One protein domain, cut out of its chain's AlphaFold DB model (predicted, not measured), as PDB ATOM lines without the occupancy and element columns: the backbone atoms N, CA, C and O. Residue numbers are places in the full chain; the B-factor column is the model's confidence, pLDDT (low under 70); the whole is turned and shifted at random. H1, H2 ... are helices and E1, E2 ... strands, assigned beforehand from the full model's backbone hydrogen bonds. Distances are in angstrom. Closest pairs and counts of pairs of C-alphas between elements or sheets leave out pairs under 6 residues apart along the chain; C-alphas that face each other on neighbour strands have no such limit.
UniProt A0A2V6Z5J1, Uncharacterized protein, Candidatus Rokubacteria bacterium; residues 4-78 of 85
ATOM      1  N   GLU A   4     107.408 107.479 152.098       84.94
ATOM      2  CA  GLU A   4     108.365 108.242 152.899       84.94
ATOM      3  C   GLU A   4     109.801 107.759 152.669       84.94
ATOM      4  O   GLU A   4     110.695 108.561 152.406       84.94
ATOM      5  N   SER A   5     110.010 106.440 152.639       86.81
ATOM      6  CA  SER A   5     111.305 105.846 152.290       86.81
ATOM      7  C   SER A   5     111.737 106.210 150.867       86.81
ATOM      8  O   SER A   5     112.913 106.455 150.622       86.81
ATOM      9  N   LEU A   6     110.783 106.281 149.934       87.19
ATOM     10  CA  LEU A   6     111.045 106.679 148.556       87.19
ATOM     11  C   LEU A   6     111.452 108.158 148.452       87.19
ATOM     12  O   LEU A   6     112.385 108.466 147.718       87.19
ATOM     13  N   ARG A   7     110.813 109.062 149.207       88.06
ATOM     14  CA  ARG A   7     111.226 110.478 149.279       88.06
ATOM     15  C   ARG A   7     112.656 110.630 149.779       88.06
ATOM     16  O   ARG A   7     113.427 111.364 149.172       88.06
ATOM     17  N   ILE A   8     113.009 109.922 150.854       88.31
ATOM     18  CA  ILE A   8     114.365 109.961 151.421       88.31
ATOM     19  C   ILE A   8     115.382 109.476 150.381       88.31
ATOM     20  O   ILE A   8     116.329 110.197 150.087       88.31
ATOM     21  N   LEU A   9     115.128 108.329 149.740       88.31
ATOM     22  CA  LEU A   9     115.984 107.796 148.672       88.31
ATOM     23  C   LEU A   9     116.152 108.769 147.503       88.31
ATOM     24  O   LEU A   9     117.252 108.934 146.979       88.31
ATOM     25  N   ILE A  10     115.063 109.405 147.074       87.81
ATOM     26  CA  ILE A  10     115.094 110.378 145.984       87.81
ATOM     27  C   ILE A  10     115.937 111.596 146.373       87.81
ATOM     28  O   ILE A  10     116.777 112.009 145.578       87.81
ATOM     29  N   ARG A  11     115.772 112.137 147.587       86.56
ATOM     30  CA  ARG A  11     116.608 113.241 148.085       86.56
ATOM     31  C   ARG A  11     118.075 112.865 148.160       86.56
ATOM     32  O   ARG A  11     118.908 113.645 147.720       86.56
ATOM     33  N   GLU A  12     118.392 111.689 148.691       87.75
ATOM     34  CA  GLU A  12     119.772 111.207 148.771       87.75
ATOM     35  C   GLU A  12     120.396 111.093 147.380       87.75
ATOM     36  O   GLU A  12     121.509 111.563 147.167       87.75
ATOM     37  N   LYS A  13     119.659 110.542 146.409       86.19
ATOM     38  CA  LYS A  13     120.114 110.426 145.019       86.19
ATOM     39  C   LYS A  13     120.244 111.779 144.315       86.19
ATOM     40  O   LYS A  13     121.162 111.953 143.517       86.19
ATOM     41  N   LEU A  14     119.346 112.725 144.585       84.12
ATOM     42  CA  LEU A  14     119.450 114.105 144.098       84.12
ATOM     43  C   LEU A  14     120.697 114.785 144.683       84.12
ATOM     44  O   LEU A  14     121.490 115.356 143.940       84.12
ATOM     45  N   ALA A  15     120.917 114.659 145.995       83.38
ATOM     46  CA  ALA A  15     122.076 115.221 146.688       83.38
ATOM     47  C   ALA A  15     123.399 114.575 146.246       83.38
ATOM     48  O   ALA A  15     124.424 115.248 146.180       83.38
ATOM     49  N   SER A  16     123.386 113.284 145.907       82.69
ATOM     50  CA  SER A  16     124.553 112.568 145.391       82.69
ATOM     51  C   SER A  16     124.793 112.783 143.891       82.69
ATOM     52  O   SER A  16     125.744 112.217 143.353       82.69
ATOM     53  N   GLY A  17     123.914 113.510 143.190       77.50
ATOM     54  CA  GLY A  17     123.983 113.701 141.736       77.50
ATOM     55  C   GLY A  17     123.687 112.442 140.911       77.50
ATOM     56  O   GLY A  17     124.054 112.376 139.744       77.50
ATOM     57  N   LEU A  18     123.050 111.427 141.506       79.12
ATOM     58  CA  LEU A  18     122.559 110.243 140.787       79.12
ATOM     59  C   LEU A  18     121.237 110.517 140.069       79.12
ATOM     60  O   LEU A  18     120.919 109.841 139.092       79.12
ATOM     61  N   LEU A  19     120.457 111.474 140.575       79.19
ATOM     62  CA  LEU A  19     119.257 111.971 139.921       79.19
ATOM     63  C   LEU A  19     119.458 113.440 139.531       79.19
ATOM     64  O   LEU A  19     119.946 114.222 140.348       79.19
ATOM     65  N   PRO A  20     119.050 113.846 138.320       72.44
ATOM     66  CA  PRO A  20     119.024 115.241 137.930       72.44
ATOM     67  C   PRO A  20     117.978 115.968 138.767       72.44
ATOM     68  O   PRO A  20     116.853 115.494 138.908       72.44
ATOM     69  N   GLY A  21     118.339 117.121 139.322       70.50
ATOM     70  CA  GLY A  21     117.363 118.046 139.898       70.50
ATOM     71  C   GLY A  21     116.758 118.919 138.801       70.50
ATOM     72  O   GLY A  21     115.571 118.825 138.494       70.50
ATOM     73  N   HIS A  22     117.612 119.710 138.150       68.25
ATOM     74  CA  HIS A  22     117.215 120.676 137.122       68.25
ATOM     75  C   HIS A  22     117.553 120.243 135.688       68.25
ATOM     76  O   HIS A  22     116.975 120.780 134.750       68.25
ATOM     77  N   ASP A  23     118.412 119.240 135.494       69.88
ATOM     78  CA  ASP A  23     118.883 118.819 134.164       69.88
ATOM     79  C   ASP A  23     117.868 118.010 133.348       69.88
ATOM     80  O   ASP A  23     118.195 117.503 132.278       69.88
ATOM     81  N   CYS A  24     116.642 117.841 133.842       77.06
ATOM     82  CA  CYS A  24     115.620 117.095 133.129       77.06
ATOM     83  C   CYS A  24     114.858 117.984 132.142       77.06
ATOM     84  O   CYS A  24     113.834 118.581 132.485       77.06
ATOM     85  N   THR A  25     115.345 118.037 130.905       77.06
ATOM     86  CA  THR A  25     114.805 118.904 129.849       77.06
ATOM     87  C   THR A  25     113.487 118.388 129.275       77.06
ATOM     88  O   THR A  25     112.630 119.177 128.876       77.06
ATOM     89  N   LYS A  26     113.296 117.063 129.203       83.12
ATOM     90  CA  LYS A  26     112.102 116.474 128.583       83.12
ATOM     91  C   LYS A  26     111.595 115.260 129.343       83.12
ATOM     92  O   LYS A  26     112.363 114.360 129.666       83.12
ATOM     93  N   ILE A  27     110.278 115.219 129.543       85.44
ATOM     94  CA  ILE A  27     109.565 114.060 130.080       85.44
ATOM     95  C   ILE A  27     108.796 113.368 128.957       85.44
ATOM     96  O   ILE A  27     108.085 114.019 128.189       85.44
ATOM     97  N   LEU A  28     108.938 112.051 128.861       87.25
ATOM     98  CA  LEU A  28     108.236 111.196 127.910       87.25
ATOM     99  C   LEU A  28     107.485 110.104 128.667       87.25
ATOM    100  O   LEU A  28     108.032 109.474 129.560       87.25
ATOM    101  N   GLY A  29     106.218 109.891 128.321       88.62
ATOM    102  CA  GLY A  29     105.444 108.759 128.824       88.62
ATOM    103  C   GLY A  29     105.511 107.608 127.829       88.62
ATOM    104  O   GLY A  29     105.169 107.803 126.662       88.62
ATOM    105  N   GLY A  30     105.920 106.423 128.279       87.81
ATOM    106  CA  GLY A  30     106.106 105.267 127.402       87.81
ATOM    107  C   GLY A  30     105.903 103.925 128.105       87.81
ATOM    108  O   GLY A  30     105.814 103.871 129.332       87.81
ATOM    109  N   PRO A  31     105.778 102.824 127.344       87.69
ATOM    110  CA  PRO A  31     105.816 101.482 127.905       87.69
ATOM    111  C   PRO A  31     107.250 101.124 128.315       87.69
ATOM    112  O   PRO A  31     108.169 101.239 127.509       87.69
ATOM    113  N   SER A  32     107.441 100.628 129.538       86.56
ATOM    114  CA  SER A  32     108.751 100.120 129.958       86.56
ATOM    115  C   SER A  32     109.088  98.805 129.267       86.56
ATOM    116  O   SER A  32     108.218  97.952 129.057       86.56
ATOM    117  N   ASN A  33     110.368  98.585 128.986       84.75
ATOM    118  CA  ASN A  33     110.882  97.334 128.435       84.75
ATOM    119  C   ASN A  33     111.338  96.329 129.504       84.75
ATOM    120  O   ASN A  33     111.893  95.275 129.169       84.75
ATOM    121  N   GLY A  34     111.058  96.597 130.781       85.44
ATOM    122  CA  GLY A  34     111.586  95.807 131.894       85.44
ATOM    123  C   GLY A  34     112.829  96.433 132.523       85.44
ATOM    124  O   GLY A  34     113.676  95.721 133.057       85.44
ATOM    125  N   GLU A  35     112.977  97.748 132.387       88.06
ATOM    126  CA  GLU A  35     114.087  98.501 132.960       88.06
ATOM    127  C   GLU A  35     113.943  98.630 134.478       88.06
ATOM    128  O   GLU A  35     112.948  98.231 135.074       88.06
ATOM    129  N   THR A  36     114.964  99.164 135.137       90.44
ATOM    130  CA  THR A  36     114.912  99.407 136.581       90.44
ATOM    131  C   THR A  36     114.544 100.856 136.831       90.44
ATOM    132  O   THR A  36     115.048 101.745 136.155       90.44
ATOM    133  N   CYS A  37     113.668 101.099 137.799       90.31
ATOM    134  CA  CYS A  37     113.318 102.452 138.180       90.31
ATOM    135  C   CYS A  37     114.505 103.144 138.853       90.31
ATOM    136  O   CYS A  37     114.957 102.698 139.906       90.31
ATOM    137  N   ASP A  38     114.952 104.278 138.324       87.75
ATOM    138  CA  ASP A  38     116.102 105.007 138.873       87.75
ATOM    139  C   ASP A  38     115.825 105.623 140.255       87.75
ATOM    140  O   ASP A  38     116.747 105.817 141.052       87.75
ATOM    141  N   ALA A  39     114.551 105.868 140.587       87.94
ATOM    142  CA  ALA A  39     114.140 106.365 141.900       87.94
ATOM    143  C   ALA A  39     114.134 105.268 142.977       87.94
ATOM    144  O   ALA A  39     114.898 105.349 143.936       87.94
ATOM    145  N   CYS A  40     113.282 104.243 142.838       89.06
ATOM    146  CA  CYS A  40     113.119 103.208 143.869       89.06
ATOM    147  C   CYS A  40     114.062 102.006 143.713       89.06
ATOM    148  O   CYS A  40     114.192 101.220 144.646       89.06
ATOM    149  N   GLY A  41     114.700 101.834 142.553       87.31
ATOM    150  CA  GLY A  41     115.525 100.663 142.246       87.31
ATOM    151  C   GLY A  41     114.734  99.382 141.962       87.31
ATOM    152  O   GLY A  41     115.343  98.335 141.766       87.31
ATOM    153  N   GLU A  42     113.398  99.429 141.941       88.38
ATOM    154  CA  GLU A  42     112.567  98.266 141.606       88.38
ATOM    155  C   GLU A  42     112.461  98.085 140.083       88.38
ATOM    156  O   GLU A  42     112.423  99.060 139.326       88.38
ATOM    157  N   THR A  43     112.394  96.833 139.627       88.88
ATOM    158  CA  THR A  43     112.209  96.507 138.208       88.88
ATOM    159  C   THR A  43     110.813  96.914 137.742       88.88
ATOM    160  O   THR A  43     109.805  96.533 138.333       88.88
ATOM    161  N   LEU A  44     110.761  97.676 136.657       87.94
ATOM    162  CA  LEU A  44     109.540  98.096 135.991       87.94
ATOM    163  C   LEU A  44     108.950  96.890 135.256       87.94
ATOM    164  O   LEU A  44     109.658  96.144 134.579       87.94
ATOM    165  N   ALA A  45     107.643  96.676 135.375       85.81
ATOM    166  CA  ALA A  45     106.986  95.622 134.614       85.81
ATOM    167  C   ALA A  45     107.006  95.958 133.113       85.81
ATOM    168  O   ALA A  45     106.795  97.104 132.710       85.81
ATOM    169  N   LYS A  46     107.232  94.943 132.270       85.38
ATOM    170  CA  LYS A  46     107.175  95.111 130.811       85.38
ATOM    171  C   LYS A  46     105.803  95.639 130.399       85.38
ATOM    172  O   LYS A  46     104.783  95.162 130.889       85.38
ATOM    173  N   SER A  47     105.797  96.617 129.499       85.62
ATOM    174  CA  SER A  47     104.601  97.321 129.022       85.62
ATOM    175  C   SER A  47     103.851  98.131 130.085       85.62
ATOM    176  O   SER A  47     102.782  98.666 129.793       85.62
ATOM    177  N   GLN A  48     104.393  98.272 131.297       86.88
ATOM    178  CA  GLN A  48     103.858  99.209 132.276       86.88
ATOM    179  C   GLN A  48     104.155 100.637 131.828       86.88
ATOM    180  O   GLN A  48     105.249 100.921 131.345       86.88
ATOM    181  N   LEU A  49     103.190 101.538 132.011       88.25
ATOM    182  CA  LEU A  49     103.392 102.955 131.747       88.25
ATOM    183  C   LEU A  49     104.429 103.527 132.718       88.25
ATOM    184  O   LEU A  49     104.279 103.420 133.940       88.25
ATOM    185  N   VAL A  50     105.460 104.146 132.161       92.00
ATOM    186  CA  VAL A  50     106.554 104.786 132.889       92.00
ATOM    187  C   VAL A  50     106.794 106.188 132.362       92.00
ATOM    188  O   VAL A  50     106.365 106.542 131.263       92.00
ATOM    189  N   MET A  51     107.452 106.986 133.192       91.19
ATOM    190  CA  MET A  51     107.875 108.336 132.864       91.19
ATOM    191  C   MET A  51     109.384 108.322 132.677       91.19
ATOM    192  O   MET A  51     110.130 107.968 133.589       91.19
ATOM    193  N   GLU A  52     109.817 108.696 131.489       89.00
ATOM    194  CA  GLU A  52     111.208 108.792 131.097       89.00
ATOM    195  C   GLU A  52     111.649 110.250 131.159       89.00
ATOM    196  O   GLU A  52     111.020 111.123 130.560       89.00
ATOM    197  N   CYS A  53     112.732 110.518 131.877       86.19
ATOM    198  CA  CYS A  53     113.373 111.823 131.900       86.19
ATOM    199  C   CYS A  53     114.601 111.802 130.993       86.19
ATOM    200  O   CYS A  53     115.545 111.051 131.236       86.19
ATOM    201  N   ILE A  54     114.601 112.653 129.972       84.06
ATOM    202  CA  ILE A  54     115.766 112.903 129.128       84.06
ATOM    203  C   ILE A  54     116.420 114.190 129.611       84.06
ATOM    204  O   ILE A  54     115.828 115.270 129.513       84.06
ATOM    205  N   GLY A  55     117.640 114.051 130.125       78.69
ATOM    206  CA  GLY A  55     118.496 115.177 130.464       78.69
ATOM    207  C   GLY A  55     119.603 115.378 129.442       78.69
ATOM    208  O   GLY A  55     120.092 114.420 128.851       78.69
ATOM    209  N   GLU A  56     120.006 116.628 129.243       71.75
ATOM    210  CA  GLU A  56     121.046 116.987 128.269       71.75
ATOM    211  C   GLU A  56     122.437 116.499 128.710       71.75
ATOM    212  O   GLU A  56     123.262 116.092 127.894       71.75
ATOM    213  N   HIS A  57     122.658 116.449 130.026       72.50
ATOM    214  CA  HIS A  57     123.902 115.999 130.654       72.50
ATOM    215  C   HIS A  57     123.927 114.497 130.978       72.50
ATOM    216  O   HIS A  57     124.927 113.999 131.496       72.50
ATOM    217  N   TYR A  58     122.849 113.762 130.680       70.62
ATOM    218  CA  TYR A  58     122.740 112.344 131.006       70.62
ATOM    219  C   TYR A  58     122.816 111.483 129.743       70.62
ATOM    220  O   TYR A  58     122.021 111.655 128.822       70.62
ATOM    221  N   PRO A  59     123.730 110.495 129.694       68.94
ATOM    222  CA  PRO A  59     123.887 109.636 128.522       68.94
ATOM    223  C   PRO A  59     122.712 108.667 128.319       68.94
ATOM    224  O   PRO A  59     122.626 108.023 127.273       68.94
ATOM    225  N   LYS A  60     121.828 108.513 129.312       80.94
ATOM    226  CA  LYS A  60     120.652 107.642 129.258       80.94
ATOM    227  C   LYS A  60     119.439 108.353 129.839       80.94
ATOM    228  O   LYS A  60     119.567 109.088 130.816       80.94
ATOM    229  N   ALA A  61     118.278 108.093 129.241       83.31
ATOM    230  CA  ALA A  61     117.006 108.489 129.818       83.31
ATOM    231  C   ALA A  61     116.793 107.729 131.130       83.31
ATOM    232  O   ALA A  61     117.025 106.521 131.192       83.31
ATOM    233  N   LEU A  62     116.380 108.445 132.167       86.56
ATOM    234  CA  LEU A  62     116.065 107.850 133.459       86.56
ATOM    235  C   LEU A  62     114.631 107.361 133.441       86.56
ATOM    236  O   LEU A  62     113.743 108.088 132.993       86.56
ATOM    237  N   GLN A  63     114.400 106.159 133.951       90.44
ATOM    238  CA  GLN A  63     113.084 105.546 133.966       90.44
ATOM    239  C   GLN A  63     112.464 105.606 135.356       90.44
ATOM    240  O   GLN A  63     113.029 105.170 136.363       90.44
ATOM    241  N   PHE A  64     111.232 106.096 135.412       89.75
ATOM    242  CA  PHE A  64     110.483 106.218 136.648       89.75
ATOM    243  C   PHE A  64     109.124 105.547 136.538       89.75
ATOM    244  O   PHE A  64     108.378 105.734 135.578       89.75
ATOM    245  N   HIS A  65     108.733 104.845 137.599       91.81
ATOM    246  CA  HIS A  65     107.314 104.614 137.837       91.81
ATOM    247  C   HIS A  65     106.583 105.957 137.856       91.81
ATOM    248  O   HIS A  65     107.090 106.909 138.446       91.81
ATOM    249  N   VAL A  66     105.357 106.012 137.333       88.31
ATOM    250  CA  VAL A  66     104.518 107.226 137.374       88.31
ATOM    251  C   VAL A  66     104.465 107.820 138.787       88.31
ATOM    252  O   VAL A  66     104.673 109.014 138.973       88.31
ATOM    253  N   ARG A  67     104.288 106.979 139.813       88.94
ATOM    254  CA  ARG A  67     104.293 107.424 141.214       88.94
ATOM    255  C   ARG A  67     105.653 107.956 141.680       88.94
ATOM    256  O   ARG A  67     105.699 108.964 142.373       88.94
ATOM    257  N   CYS A  68     106.748 107.284 141.319       89.44
ATOM    258  CA  CYS A  68     108.095 107.732 141.683       89.44
ATOM    259  C   CYS A  68     108.435 109.068 141.025       89.44
ATOM    260  O   CYS A  68     109.033 109.926 141.665       89.44
ATOM    261  N   PHE A  69     108.002 109.246 139.777       88.38
ATOM    262  CA  PHE A  69     108.147 110.488 139.039       88.38
ATOM    263  C   PHE A  69     107.470 111.653 139.761       88.38
ATOM    264  O   PHE A  69     108.133 112.650 139.989       88.38
ATOM    265  N   TYR A  70     106.210 111.522 140.195       87.88
ATOM    266  CA  TYR A  70     105.524 112.602 140.926       87.88
ATOM    267  C   TYR A  70     106.244 113.010 142.213       87.88
ATOM    268  O   TYR A  70     106.286 114.186 142.561       87.88
ATOM    269  N   ILE A  71     106.821 112.043 142.927       88.69
ATOM    270  CA  ILE A  71     107.562 112.322 144.158       88.69
ATOM    271  C   ILE A  71     108.869 113.042 143.834       88.69
ATOM    272  O   ILE A  71     109.169 114.060 144.444       88.69
ATOM    273  N   TRP A  72     109.625 112.548 142.856       87.25
ATOM    274  CA  TRP A  72     110.847 113.209 142.407       87.25
ATOM    275  C   TRP A  72     110.580 114.598 141.829       87.25
ATOM    276  O   TRP A  72     111.337 115.517 142.111       87.25
ATOM    277  N   ASP A  73     109.475 114.782 141.111       85.31
ATOM    278  CA  ASP A  73     109.040 116.074 140.588       85.31
ATOM    279  C   ASP A  73     108.714 117.070 141.712       85.31
ATOM    280  O   ASP A  73     109.113 118.232 141.666       85.31
ATOM    281  N   SER A  74     108.069 116.591 142.776       85.88
ATOM    282  CA  SER A  74     107.831 117.398 143.971       85.88
ATOM    283  C   SER A  74     109.127 117.752 144.704       85.88
ATOM    284  O   SER A  74     109.249 118.872 145.187       85.88
ATOM    285  N   GLU A  75     110.076 116.818 144.811       85.31
ATOM    286  CA  GLU A  75     111.327 117.000 145.563       85.31
ATOM    287  C   GLU A  75     112.360 117.841 144.787       85.31
ATOM    288  O   GLU A  75     113.086 118.627 145.390       85.31
ATOM    289  N   ARG A  76     112.397 117.749 143.449       78.50
ATOM    290  CA  ARG A  76     113.234 118.615 142.595       78.50
ATOM    291  C   ARG A  76     112.703 120.050 142.521       78.50
ATOM    292  O   ARG A  76     113.482 120.976 142.333       78.50
ATOM    293  N   GLY A  77     111.379 120.212 142.625       65.62
ATOM    294  CA  GLY A  77     110.687 121.499 142.568       65.62
ATOM    295  C   GLY A  77     110.663 122.243 143.902       65.62
ATOM    296  O   GLY A  77     110.435 123.449 143.918       65.62
ATOM    297  N   THR A  78     110.927 121.564 145.020       56.47
ATOM    298  CA  THR A  78     111.332 122.236 146.254       56.47
ATOM    299  C   THR A  78     112.774 122.710 146.086       56.47
ATOM    300  O   THR A  78     113.672 121.865 146.116       56.47
TER     301      THR A  78
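What this domain is: This is residues 4 to 78 of the 85 residues of an uncharacterized protein of Candidatus Rokubacteria bacterium (UniProt A0A2V6Z5J1). A small antiparallel sheet, E1 E2 E3, has helix H2 packed over one face, and a second helix, H1, crosses H2 farther out from the sheet. A long loop, residues 32 to 48, joins E1 to E2. The 75 printed residues hold two named helices and three named strands in the order H1 E1 E2 E3 H2; the class is mixed, helices and strands. The whole is compact, with a radius of gyration of the C-alphas of 11.3 A, and rounded, spanning 30 by 28 by 17 A.

How they stand to each other: H1, residues 4 to 15, is not on the sheet. E1, residues 24 to 31, and E2, residues 49 to 55, form an antiparallel hairpin, with N 28 and O 52 at 2.8 A. E2 and E3, residues 62 to 65, form another, with N 51 and O 64 at 2.8 A. The three are a meander, each strand the antiparallel neighbour of the one before. H2, residues 66 to 77, is on this sheet in two layers, helix on one face, at a height of 9.0 A over the sheet. It runs along the strands, at 7 degrees to E3 on the local plane. H1 and H2 touch, their closest C-alphas being those of Ile 10 and Trp 72, 6.2 A apart, at a steep tilt of 52 degrees, the same way. In H1 and H2 every O i to N i+4 pair is within hydrogen-bond range.

Where its parts are: H1 begins at C-alpha 4 (108.365, 108.242, 152.899) and is 16.6 A long. E1 measures 19.2 A, E2 19.5 A and E3 10.3 A. H2 spans 16.4 A and ends at C-alpha 77 (110.687, 121.499, 142.568).

The domain as a whole: The C-alphas farthest apart, of Lys 46 and Thr 78, are 31.5 A apart. The printed part has no cut. The link E1 to E2 is long; E3 to H2 is tight. Mean pLDDT of the printed part is 83.9; residues 22 to 23, 59 and 77 to 78 are under 70.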